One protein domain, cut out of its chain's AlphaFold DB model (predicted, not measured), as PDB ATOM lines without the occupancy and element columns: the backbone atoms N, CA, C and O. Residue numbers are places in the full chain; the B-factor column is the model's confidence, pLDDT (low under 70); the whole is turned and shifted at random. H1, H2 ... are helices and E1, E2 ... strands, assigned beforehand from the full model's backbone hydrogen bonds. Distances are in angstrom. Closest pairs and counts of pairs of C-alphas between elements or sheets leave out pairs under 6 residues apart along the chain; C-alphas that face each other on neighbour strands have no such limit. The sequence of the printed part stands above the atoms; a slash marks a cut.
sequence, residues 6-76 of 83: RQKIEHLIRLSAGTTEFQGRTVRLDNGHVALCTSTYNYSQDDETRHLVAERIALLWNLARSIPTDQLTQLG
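AT A GLANCE: This is residues 6 to 76 of the 83 residues of an uncharacterized protein of Pseudomonas sp. RIT 411 (UniProt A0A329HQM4). A small antiparallel sheet of three strands, E1, E2 and E3, has one long helix, H2, packed along one face, mainly over E1 and E2, while no named helix covers its other face. Two short helices, H1 and H3, lie apart from each other towards the end of H2 at Ala 64, and H3 turns off there about perpendicular to H2. Towards the other end of H2, the stretch from 39 to 46 swings out between E3 and H2. The printed part has 71 residues with three named helices and three named strands, in the order H1 E1 E2 E3 H2 H3, and its class is mixed, helices and strands. It is only just compact, close to loose, with a radius of gyration of the C-alphas of 12.9 A, and only just flat, spanning 35 by 27 by 15 A.

IN THESE COORDINATES: The sheet holds E1, residues 17 to 19, E2, residues 26 to 29, and E3, residues 34 to 38, which is 11.7 A long from first to last C-alpha. C-alpha 17 stands at (120.861, 110.740, 101.706). H2, residues 47 to 64, is 25.8 A long and begins with C-alpha 47 at (135.560, 98.557, 105.729). H1, residues 9 to 12, measures 4.9 A. H3, residues 69 to 76, measures 10.4 A and ends with C-alpha 76 at (121.959, 121.059, 119.608).

HOW THE PARTS SIT: The sheet runs E1, E2, E3, a meander, each strand the antiparallel neighbour of the one before. In the hairpin of E1 and E2, N 18 and O 28 are 2.9 A apart, within hydrogen-bond range. In the hairpin of E2 and E3, N 29 and O 34 are 2.7 A apart and N 27 and O 37 are 2.8 A apart, also within range. H2 is on one face of the sheet, giving two layers, a helix over a sheet, at a height over the sheet of 7.1 A. It lies over E1 and E2 and runs along the strands, at 11 degrees to E1 on the local plane. The closest C-alphas of H2 and E1 are those of Ala 58 and Ala 17, 4.9 A apart. H3 is not on the sheet; it is close to H2 but not clearly touching, with the C-alphas of Ala 64 and Leu 72 closest at 7.6 A, and their lines are only just about perpendicular, at 70.2 degrees. H1 is not on the sheet either and is apart from H2 and H3. In H2 and H3 every O i to N i+4 pair is within hydrogen-bond range, and H1 is too short for such a pair.

THE WHOLE: The two C-alphas farthest apart, those of Glu 10 and Ser 44, are 35.9 A apart. The printed part has no cut and no long link. Mean pLDDT of the printed part is 84.5, with residues 21 to 24 and 40 to 43 under 70.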
ATOM      1  N   ARG A   6     121.953 124.337  92.106       83.38
ATOM      2  CA  ARG A   6     121.343 123.096  92.611       83.38
ATOM      3  C   ARG A   6     122.057 122.545  93.844       83.38
ATOM      4  O   ARG A   6     121.474 121.742  94.565       83.38
ATOM      5  N   GLN A   7     123.283 122.998  94.106       85.44
ATOM      6  CA  GLN A   7     124.076 122.616  95.275       85.44
ATOM      7  C   GLN A   7     124.058 123.668  96.388       85.44
ATOM      8  O   GLN A   7     124.867 123.616  97.313       85.44
ATOM      9  N   LYS A   8     123.123 124.622  96.338       88.31
ATOM     10  CA  LYS A   8     122.854 125.483  97.491       88.31
ATOM     11  C   LYS A   8     122.124 124.721  98.595       88.31
ATOM     12  O   LYS A   8     121.343 123.805  98.326       88.31
ATOM     13  N   ILE A   9     122.344 125.138  99.842       85.88
ATOM     14  CA  ILE A   9     121.807 124.458 101.024       85.88
ATOM     15  C   ILE A   9     120.278 124.338 100.984       85.88
ATOM     16  O   ILE A   9     119.751 123.281 101.307       85.88
ATOM     17  N   GLU A  10     119.566 125.352 100.485       87.12
ATOM     18  CA  GLU A  10     118.101 125.383 100.401       87.12
ATOM     19  C   GLU A  10     117.531 124.272  99.508       87.12
ATOM     20  O   GLU A  10     116.389 123.840  99.700       87.12
ATOM     21  N   HIS A  11     118.326 123.813  98.536       89.62
ATOM     22  CA  HIS A  11     118.006 122.674  97.685       89.62
ATOM     23  C   HIS A  11     118.473 121.365  98.313       89.62
ATOM     24  O   HIS A  11     117.681 120.428  98.414       89.62
ATOM     25  N   LEU A  12     119.723 121.311  98.780       90.88
ATOM     26  CA  LEU A  12     120.319 120.082  99.298       90.88
ATOM     27  C   LEU A  12     119.544 119.513 100.489       90.88
ATOM     28  O   LEU A  12     119.280 118.314 100.505       90.88
ATOM     29  N   ILE A  13     119.094 120.351 101.432       92.56
ATOM     30  CA  ILE A  13     118.361 119.899 102.632       92.56
ATOM     31  C   ILE A  13     117.024 119.215 102.327       92.56
ATOM     32  O   ILE A  13     116.414 118.668 103.237       92.56
ATOM     33  N   ARG A  14     116.537 119.254 101.083       91.50
ATOM     34  CA  ARG A  14     115.308 118.559 100.664       91.50
ATOM     35  C   ARG A  14     115.587 117.153 100.130       91.50
ATOM     36  O   ARG A  14     114.662 116.360  99.976       91.50
ATOM     37  N   LEU A  15     116.845 116.847  99.832       93.88
ATOM     38  CA  LEU A  15     117.259 115.595  99.214       93.88
ATOM     39  C   LEU A  15     117.496 114.523 100.281       93.88
ATOM     40  O   LEU A  15     118.056 114.790 101.347       93.88
ATOM     41  N   SER A  16     117.084 113.292  99.981       93.56
ATOM     42  CA  SER A  16     117.417 112.119 100.794       93.56
ATOM     43  C   SER A  16     118.894 111.767 100.632       93.56
ATOM     44  O   SER A  16     119.411 111.824  99.517       93.56
ATOM     45  N   ALA A  17     119.537 111.344 101.716       94.38
ATOM     46  CA  ALA A  17     120.861 110.740 101.706       94.38
ATOM     47  C   ALA A  17     120.782 109.208 101.652       94.38
ATOM     48  O   ALA A  17     119.885 108.599 102.237       94.38
ATOM     49  N   GLY A  18     121.771 108.598 101.009       92.44
ATOM     50  CA  GLY A  18     122.025 107.163 101.018       92.44
ATOM     51  C   GLY A  18     123.516 106.867 100.875       92.44
ATOM     52  O   GLY A  18     124.319 107.754 100.570       92.44
ATOM     53  N   THR A  19     123.888 105.616 101.109       88.56
ATOM     54  CA  THR A  19     125.220 105.089 100.803       88.56
ATOM     55  C   THR A  19     125.186 104.435  99.422       88.56
ATOM     56  O   THR A  19     124.161 103.902  99.000       88.56
ATOM     57  N   THR A  20     126.284 104.511  98.673       74.12
ATOM     58  CA  THR A  20     126.418 103.815  97.383       74.12
ATOM     59  C   THR A  20     127.482 102.735  97.476       74.12
ATOM     60  O   THR A  20     128.484 102.919  98.162       74.12
ATOM     61  N   GLU A  21     127.309 101.636  96.737       60.06
ATOM     62  CA  GLU A  21     128.298 100.546  96.665       60.06
ATOM     63  C   GLU A  21     129.649 101.021  96.102       60.06
ATOM     64  O   GLU A  21     130.709 100.525  96.487       60.06
ATOM     65  N   PHE A  22     129.632 102.033  95.225       50.41
ATOM     66  CA  PHE A  22     130.849 102.643  94.702       50.41
ATOM     67  C   PHE A  22     131.507 103.496  95.790       50.41
ATOM     68  O   PHE A  22     131.047 104.598  96.083       50.41
ATOM     69  N   GLN A  23     132.571 102.946  96.385       57.75
ATOM     70  CA  GLN A  23     133.210 103.446  97.603       57.75
ATOM     71  C   GLN A  23     132.181 103.559  98.734       57.75
ATOM     72  O   GLN A  23     131.723 104.662  99.014       57.75
ATOM     73  N   GLY A  24     131.854 102.440  99.405       59.00
ATOM     74  CA  GLY A  24     130.912 102.308 100.546       59.00
ATOM     75  C   GLY A  24     131.196 103.166 101.795       59.00
ATOM     76  O   GLY A  24     130.816 102.818 102.905       59.00
ATOM     77  N   ARG A  25     131.894 104.276 101.591       71.62
ATOM     78  CA  ARG A  25     132.394 105.320 102.472       71.62
ATOM     79  C   ARG A  25     131.721 106.657 102.144       71.62
ATOM     80  O   ARG A  25     131.703 107.542 102.986       71.62
ATOM     81  N   THR A  26     131.188 106.848 100.935       86.69
ATOM     82  CA  THR A  26     130.617 108.134 100.512       86.69
ATOM     83  C   THR A  26     129.107 108.165 100.708       86.69
ATOM     84  O   THR A  26     128.366 107.361 100.144       86.69
ATOM     85  N   VAL A  27     128.649 109.142 101.487       90.50
ATOM     86  CA  VAL A  27     127.240 109.509 101.592       90.50
ATOM     87  C   VAL A  27     126.896 110.401 100.413       90.50
ATOM     88  O   VAL A  27     127.591 111.384 100.134       90.50
ATOM     89  N   ARG A  28     125.819 110.065  99.711       92.69
ATOM     90  CA  ARG A  28     125.360 110.798  98.534       92.69
ATOM     91  C   ARG A  28     123.891 111.164  98.678       92.69
ATOM     92  O   ARG A  28     123.122 110.437  99.297       92.69
ATOM     93  N   LEU A  29     123.522 112.299  98.108       92.75
ATOM     94  CA  LEU A  29     122.152 112.776  97.997       92.75
ATOM     95  C   LEU A  29     121.579 112.430  96.627       92.75
ATOM     96  O   LEU A  29     122.327 112.100  95.702       92.75
ATOM     97  N   ASP A  30     120.259 112.564  96.508       91.50
ATOM     98  CA  ASP A  30     119.535 112.465  95.235       91.50
ATOM     99  C   ASP A  30     119.878 111.173  94.488       91.50
ATOM    100  O   ASP A  30     120.467 111.189  93.413       91.50
ATOM    101  N   ASN A  31     119.627 110.031  95.134       87.12
ATOM    102  CA  ASN A  31     119.895 108.700  94.578       87.12
ATOM    103  C   ASN A  31     121.336 108.500  94.065       87.12
ATOM    104  O   ASN A  31     121.579 107.714  93.153       87.12
ATOM    105  N   GLY A  32     122.306 109.203  94.653       87.38
ATOM    106  CA  GLY A  32     123.713 109.080  94.284       87.38
ATOM    107  C   GLY A  32     124.235 110.174  93.354       87.38
ATOM    108  O   GLY A  32     125.414 110.134  93.009       87.38
ATOM    109  N   HIS A  33     123.430 111.157  92.953       87.56
ATOM    110  CA  HIS A  33     123.870 112.195  92.017       87.56
ATOM    111  C   HIS A  33     124.782 113.253  92.649       87.56
ATOM    112  O   HIS A  33     125.684 113.760  91.980       87.56
ATOM    113  N   VAL A  34     124.612 113.554  93.939       89.38
ATOM    114  CA  VAL A  34     125.382 114.602  94.630       89.38
ATOM    115  C   VAL A  34     126.171 113.988  95.780       89.38
ATOM    116  O   VAL A  34     125.600 113.334  96.642       89.38
ATOM    117  N   ALA A  35     127.491 114.172  95.826       88.88
ATOM    118  CA  ALA A  35     128.281 113.721  96.972       88.88
ATOM    119  C   ALA A  35     128.060 114.664  98.167       88.88
ATOM    120  O   ALA A  35     128.270 115.866  98.036       88.88
ATOM    121  N   LEU A  36     127.650 114.122  99.318       89.56
ATOM    122  CA  LEU A  36     127.506 114.890 100.557       89.56
ATOM    123  C   LEU A  36     128.830 114.922 101.319       89.56
ATOM    124  O   LEU A  36     129.378 115.984 101.600       89.56
ATOM    125  N   CYS A  37     129.345 113.744 101.665       87.31
ATOM    126  CA  CYS A  37     130.605 113.596 102.378       87.31
ATOM    127  C   CYS A  37     131.159 112.182 102.197       87.31
ATOM    128  O   CYS A  37     130.450 111.266 101.789       87.31
ATOM    129  N   THR A  38     132.437 111.998 102.516       84.31
ATOM    130  CA  THR A  38     133.061 110.672 102.585       84.31
ATOM    131  C   THR A  38     133.487 110.410 104.024       84.31
ATOM    132  O   THR A  38     134.157 111.256 104.617       84.31
ATOM    133  N   SER A  39     133.089 109.266 104.589       72.69
ATOM    134  CA  SER A  39     133.531 108.785 105.898       72.69
ATOM    135  C   SER A  39     135.055 108.798 105.920       72.69
ATOM    136  O   SER A  39     135.692 108.270 105.003       72.69
ATOM    137  N   THR A  40     135.634 109.441 106.928       65.12
ATOM    138  CA  THR A  40     137.067 109.725 106.995       65.12
ATOM    139  C   THR A  40     137.915 108.465 106.805       65.12
ATOM    140  O   THR A  40     137.652 107.409 107.375       65.12
ATOM    141  N   TYR A  41     138.960 108.586 105.982       57.75
ATOM    142  CA  TYR A  41     139.977 107.557 105.779       57.75
ATOM    143  C   TYR A  41     140.895 107.499 107.004       57.75
ATOM    144  O   TYR A  41     142.013 108.008 106.964       57.75
ATOM    145  N   ASN A  42     140.448 106.912 108.112       64.31
ATOM    146  CA  ASN A  42     141.413 106.435 109.093       64.31
ATOM    147  C   ASN A  42     141.885 105.048 108.640       64.31
ATOM    148  O   ASN A  42     141.079 104.127 108.537       64.31
ATOM    149  N   TYR A  43     143.176 104.908 108.327       62.75
ATOM    150  CA  TYR A  43     143.769 103.640 107.873       62.75
ATOM    151  C   TYR A  43     143.626 102.519 108.914       62.75
ATOM    152  O   TYR A  43     143.756 101.347 108.580       62.75
ATOM    153  N   SER A  44     143.334 102.886 110.161       78.00
ATOM    154  CA  SER A  44     143.114 101.972 111.278       78.00
ATOM    155  C   SER A  44     141.687 101.410 111.362       78.00
ATOM    156  O   SER A  44     141.402 100.673 112.298       78.00
ATOM    157  N   GLN A  45     140.773 101.787 110.460       82.06
ATOM    158  CA  GLN A  45     139.375 101.336 110.476       82.06
ATOM    159  C   GLN A  45     139.096 100.337 109.351       82.06
ATOM    160  O   GLN A  45     139.418 100.581 108.184       82.06
ATOM    161  N   ASP A  46     138.442  99.228 109.691       85.06
ATOM    162  CA  ASP A  46     137.971  98.256 108.706       85.06
ATOM    163  C   ASP A  46     136.867  98.839 107.797       85.06
ATOM    164  O   ASP A  46     136.367  99.959 107.974       85.06
ATOM    165  N   ASP A  47     136.571  98.133 106.705       83.38
ATOM    166  CA  ASP A  47     135.560  98.557 105.729       83.38
ATOM    167  C   ASP A  47     134.148  98.566 106.338       83.38
ATOM    168  O   ASP A  47     133.369  99.467 106.029       83.38
ATOM    169  N   GLU A  48     133.853  97.645 107.262       85.69
ATOM    170  CA  GLU A  48     132.572  97.570 107.976       85.69
ATOM    171  C   GLU A  48     132.326  98.820 108.830       85.69
ATOM    172  O   GLU A  48     131.293  99.477 108.702       85.69
ATOM    173  N   THR A  49     133.304  99.223 109.641       86.44
ATOM    174  CA  THR A  49     133.233 100.430 110.472       86.44
ATOM    175  C   THR A  49     132.992 101.661 109.612       86.44
ATOM    176  O   THR A  49     132.164 102.510 109.949       86.44
ATOM    177  N   ARG A  50     133.696 101.774 108.481       83.44
ATOM    178  CA  ARG A  50     133.522 102.904 107.559       83.44
ATOM    179  C   ARG A  50     132.128 102.925 106.942       83.44
ATOM    180  O   ARG A  50     131.523 103.996 106.872       83.44
ATOM    181  N   HIS A  51     131.606 101.762 106.566       85.81
ATOM    182  CA  HIS A  51     130.248 101.628 106.059       85.81
ATOM    183  C   HIS A  51     129.210 102.058 107.101       85.81
ATOM    184  O   HIS A  51     128.406 102.946 106.828       85.81
ATOM    185  N   LEU A  52     129.303 101.541 108.329       88.44
ATOM    186  CA  LEU A  52     128.396 101.892 109.427       88.44
ATOM    187  C   LEU A  52     128.444 103.388 109.773       88.44
ATOM    188  O   LEU A  52     127.423 103.993 110.109       88.44
ATOM    189  N   VAL A  53     129.621 104.017 109.692       87.94
ATOM    190  CA  VAL A  53     129.751 105.472 109.858       87.94
ATOM    191  C   VAL A  53     129.019 106.211 108.737       87.94
ATOM    192  O   VAL A  53     128.255 107.134 109.028       87.94
ATOM    193  N   ALA A  54     129.210 105.813 107.476       88.81
ATOM    194  CA  ALA A  54     128.516 106.421 106.344       88.81
ATOM    195  C   ALA A  54     126.988 106.251 106.451       88.81
ATOM    196  O   ALA A  54     126.251 107.223 106.277       88.81
ATOM    197  N   GLU A  55     126.506 105.064 106.825       90.25
ATOM    198  CA  GLU A  55     125.082 104.799 107.063       90.25
ATOM    199  C   GLU A  55     124.511 105.679 108.177       90.25
ATOM    200  O   GLU A  55     123.463 106.304 108.005       90.25
ATOM    201  N   ARG A  56     125.219 105.805 109.307       91.75
ATOM    202  CA  ARG A  56     124.799 106.692 110.402       91.75
ATOM    203  C   ARG A  56     124.708 108.145 109.956       91.75
ATOM    204  O   ARG A  56     123.751 108.823 110.322       91.75
ATOM    205  N   ILE A  57     125.659 108.628 109.160       92.12
ATOM    206  CA  ILE A  57     125.615 109.996 108.629       92.12
ATOM    207  C   ILE A  57     124.422 110.171 107.679       92.12
ATOM    208  O   ILE A  57     123.712 111.169 107.790       92.12
ATOM    209  N   ALA A  58     124.158 109.204 106.794       92.62
ATOM    210  CA  ALA A  58     122.993 109.237 105.910       92.62
ATOM    211  C   ALA A  58     121.672 109.280 106.700       92.62
ATOM    212  O   ALA A  58     120.786 110.076 106.389       92.62
ATOM    213  N   LEU A  59     121.552 108.478 107.762       94.38
ATOM    214  CA  LEU A  59     120.384 108.484 108.646       94.38
ATOM    215  C   LEU A  59     120.225 109.819 109.380       94.38
ATOM    216  O   LEU A  59     119.134 110.383 109.377       94.38
ATOM    217  N   LEU A  60     121.302 110.356 109.962       92.88
ATOM    218  CA  LEU A  60     121.276 111.657 110.637       92.88
ATOM    219  C   LEU A  60     120.869 112.780 109.680       92.88
ATOM    220  O   LEU A  60     120.029 113.605 110.035       92.88
ATOM    221  N   TRP A  61     121.402 112.775 108.457       93.88
ATOM    222  CA  TRP A  61     120.967 113.697 107.413       93.88
ATOM    223  C   TRP A  61     119.473 113.545 107.139       93.88
ATOM    224  O   TRP A  61     118.747 114.528 107.163       93.88
ATOM    225  N   ASN A  62     118.987 112.321 106.931       94.50
ATOM    226  CA  ASN A  62     117.580 112.069 106.623       94.50
ATOM    227  C   ASN A  62     116.610 112.432 107.752       94.50
ATOM    228  O   ASN A  62     115.453 112.732 107.464       94.50
ATOM    229  N   LEU A  63     117.059 112.410 109.008       93.00
ATOM    230  CA  LEU A  63     116.287 112.889 110.157       93.00
ATOM    231  C   LEU A  63     116.244 114.419 110.217       93.00
ATOM    232  O   LEU A  63     115.217 114.993 110.564       93.00
ATOM    233  N   ALA A  64     117.357 115.071 109.881       92.38
ATOM    234  CA  ALA A  64     117.495 116.522 109.928       92.38
ATOM    235  C   ALA A  64     117.048 117.227 108.634       92.38
ATOM    236  O   ALA A  64     116.876 118.447 108.625       92.38
ATOM    237  N   ARG A  65     116.873 116.488 107.531       89.88
ATOM    238  CA  ARG A  65     116.503 117.046 106.225       89.88
ATOM    239  C   ARG A  65     115.189 117.814 106.353       89.88
ATOM    240  O   ARG A  65     114.246 117.363 106.995       89.88
ATOM    241  N   SER A  66     115.105 118.956 105.690       88.75
ATOM    242  CA  SER A  66     114.010 119.934 105.783       88.75
ATOM    243  C   SER A  66     113.949 120.757 107.073       88.75
ATOM    244  O   SER A  66     113.101 121.644 107.151       88.75
ATOM    245  N   ILE A  67     114.836 120.536 108.048       89.81
ATOM    246  CA  ILE A  67     114.972 121.420 109.209       89.81
ATOM    247  C   ILE A  67     116.034 122.485 108.886       89.81
ATOM    248  O   ILE A  67     117.176 122.135 108.577       89.81
ATOM    249  N   PRO A  68     115.690 123.785 108.937       88.44
ATOM    250  CA  PRO A  68     116.659 124.864 108.787       88.44
ATOM    251  C   PRO A  68     117.810 124.783 109.800       88.44
ATOM    252  O   PRO A  68     117.635 124.364 110.948       88.44
ATOM    253  N   THR A  69     119.009 125.202 109.386       86.81
ATOM    254  CA  THR A  69     120.232 125.092 110.201       86.81
ATOM    255  C   THR A  69     120.148 125.847 111.532       86.81
ATOM    256  O   THR A  69     120.660 125.371 112.545       86.81
ATOM    257  N   ASP A  70     119.492 127.004 111.563       87.44
ATOM    258  CA  ASP A  70     119.249 127.789 112.776       87.44
ATOM    259  C   ASP A  70     118.396 127.024 113.801       87.44
ATOM    260  O   ASP A  70     118.733 127.004 114.987       87.44
ATOM    261  N   GLN A  71     117.364 126.306 113.350       88.31
ATOM    262  CA  GLN A  71     116.522 125.477 114.221       88.31
ATOM    263  C   GLN A  71     117.283 124.254 114.752       88.31
ATOM    264  O   GLN A  71     117.217 123.949 115.942       88.31
ATOM    265  N   LEU A  72     118.074 123.582 113.904       87.25
ATOM    266  CA  LEU A  72     118.953 122.488 114.344       87.25
ATOM    267  C   LEU A  72     119.968 122.955 115.394       87.25
ATOM    268  O   LEU A  72     120.236 122.244 116.362       87.25
ATOM    269  N   THR A  73     120.512 124.163 115.226       84.81
ATOM    270  CA  THR A  73     121.473 124.747 116.170       84.81
ATOM    271  C   THR A  73     120.835 124.962 117.539       84.81
ATOM    272  O   THR A  73     121.454 124.659 118.554       84.81
ATOM    273  N   GLN A  74     119.575 125.401 117.588       84.50
ATOM    274  CA  GLN A  74     118.838 125.519 118.848       84.50
ATOM    275  C   GLN A  74     118.666 124.161 119.534       84.50
ATOM    276  O   GLN A  74     118.940 124.056 120.725       84.50
ATOM    277  N   LEU A  75     118.300 123.110 118.788       80.44
ATOM    278  CA  LEU A  75     118.175 121.750 119.329       80.44
ATOM    279  C   LEU A  75     119.506 121.215 119.881       80.44
ATOM    280  O   LEU A  75     119.524 120.577 120.931       80.44
ATOM    281  N   GLY A  76     120.620 121.488 119.194       73.44
ATOM    282  CA  GLY A  76     121.959 121.059 119.608       73.44
ATOM    283  C   GLY A  76     122.522 121.807 120.822       73.44
ATOM    284  O   GLY A  76     123.396 121.277 121.507       73.44
TER     285      GLY A  76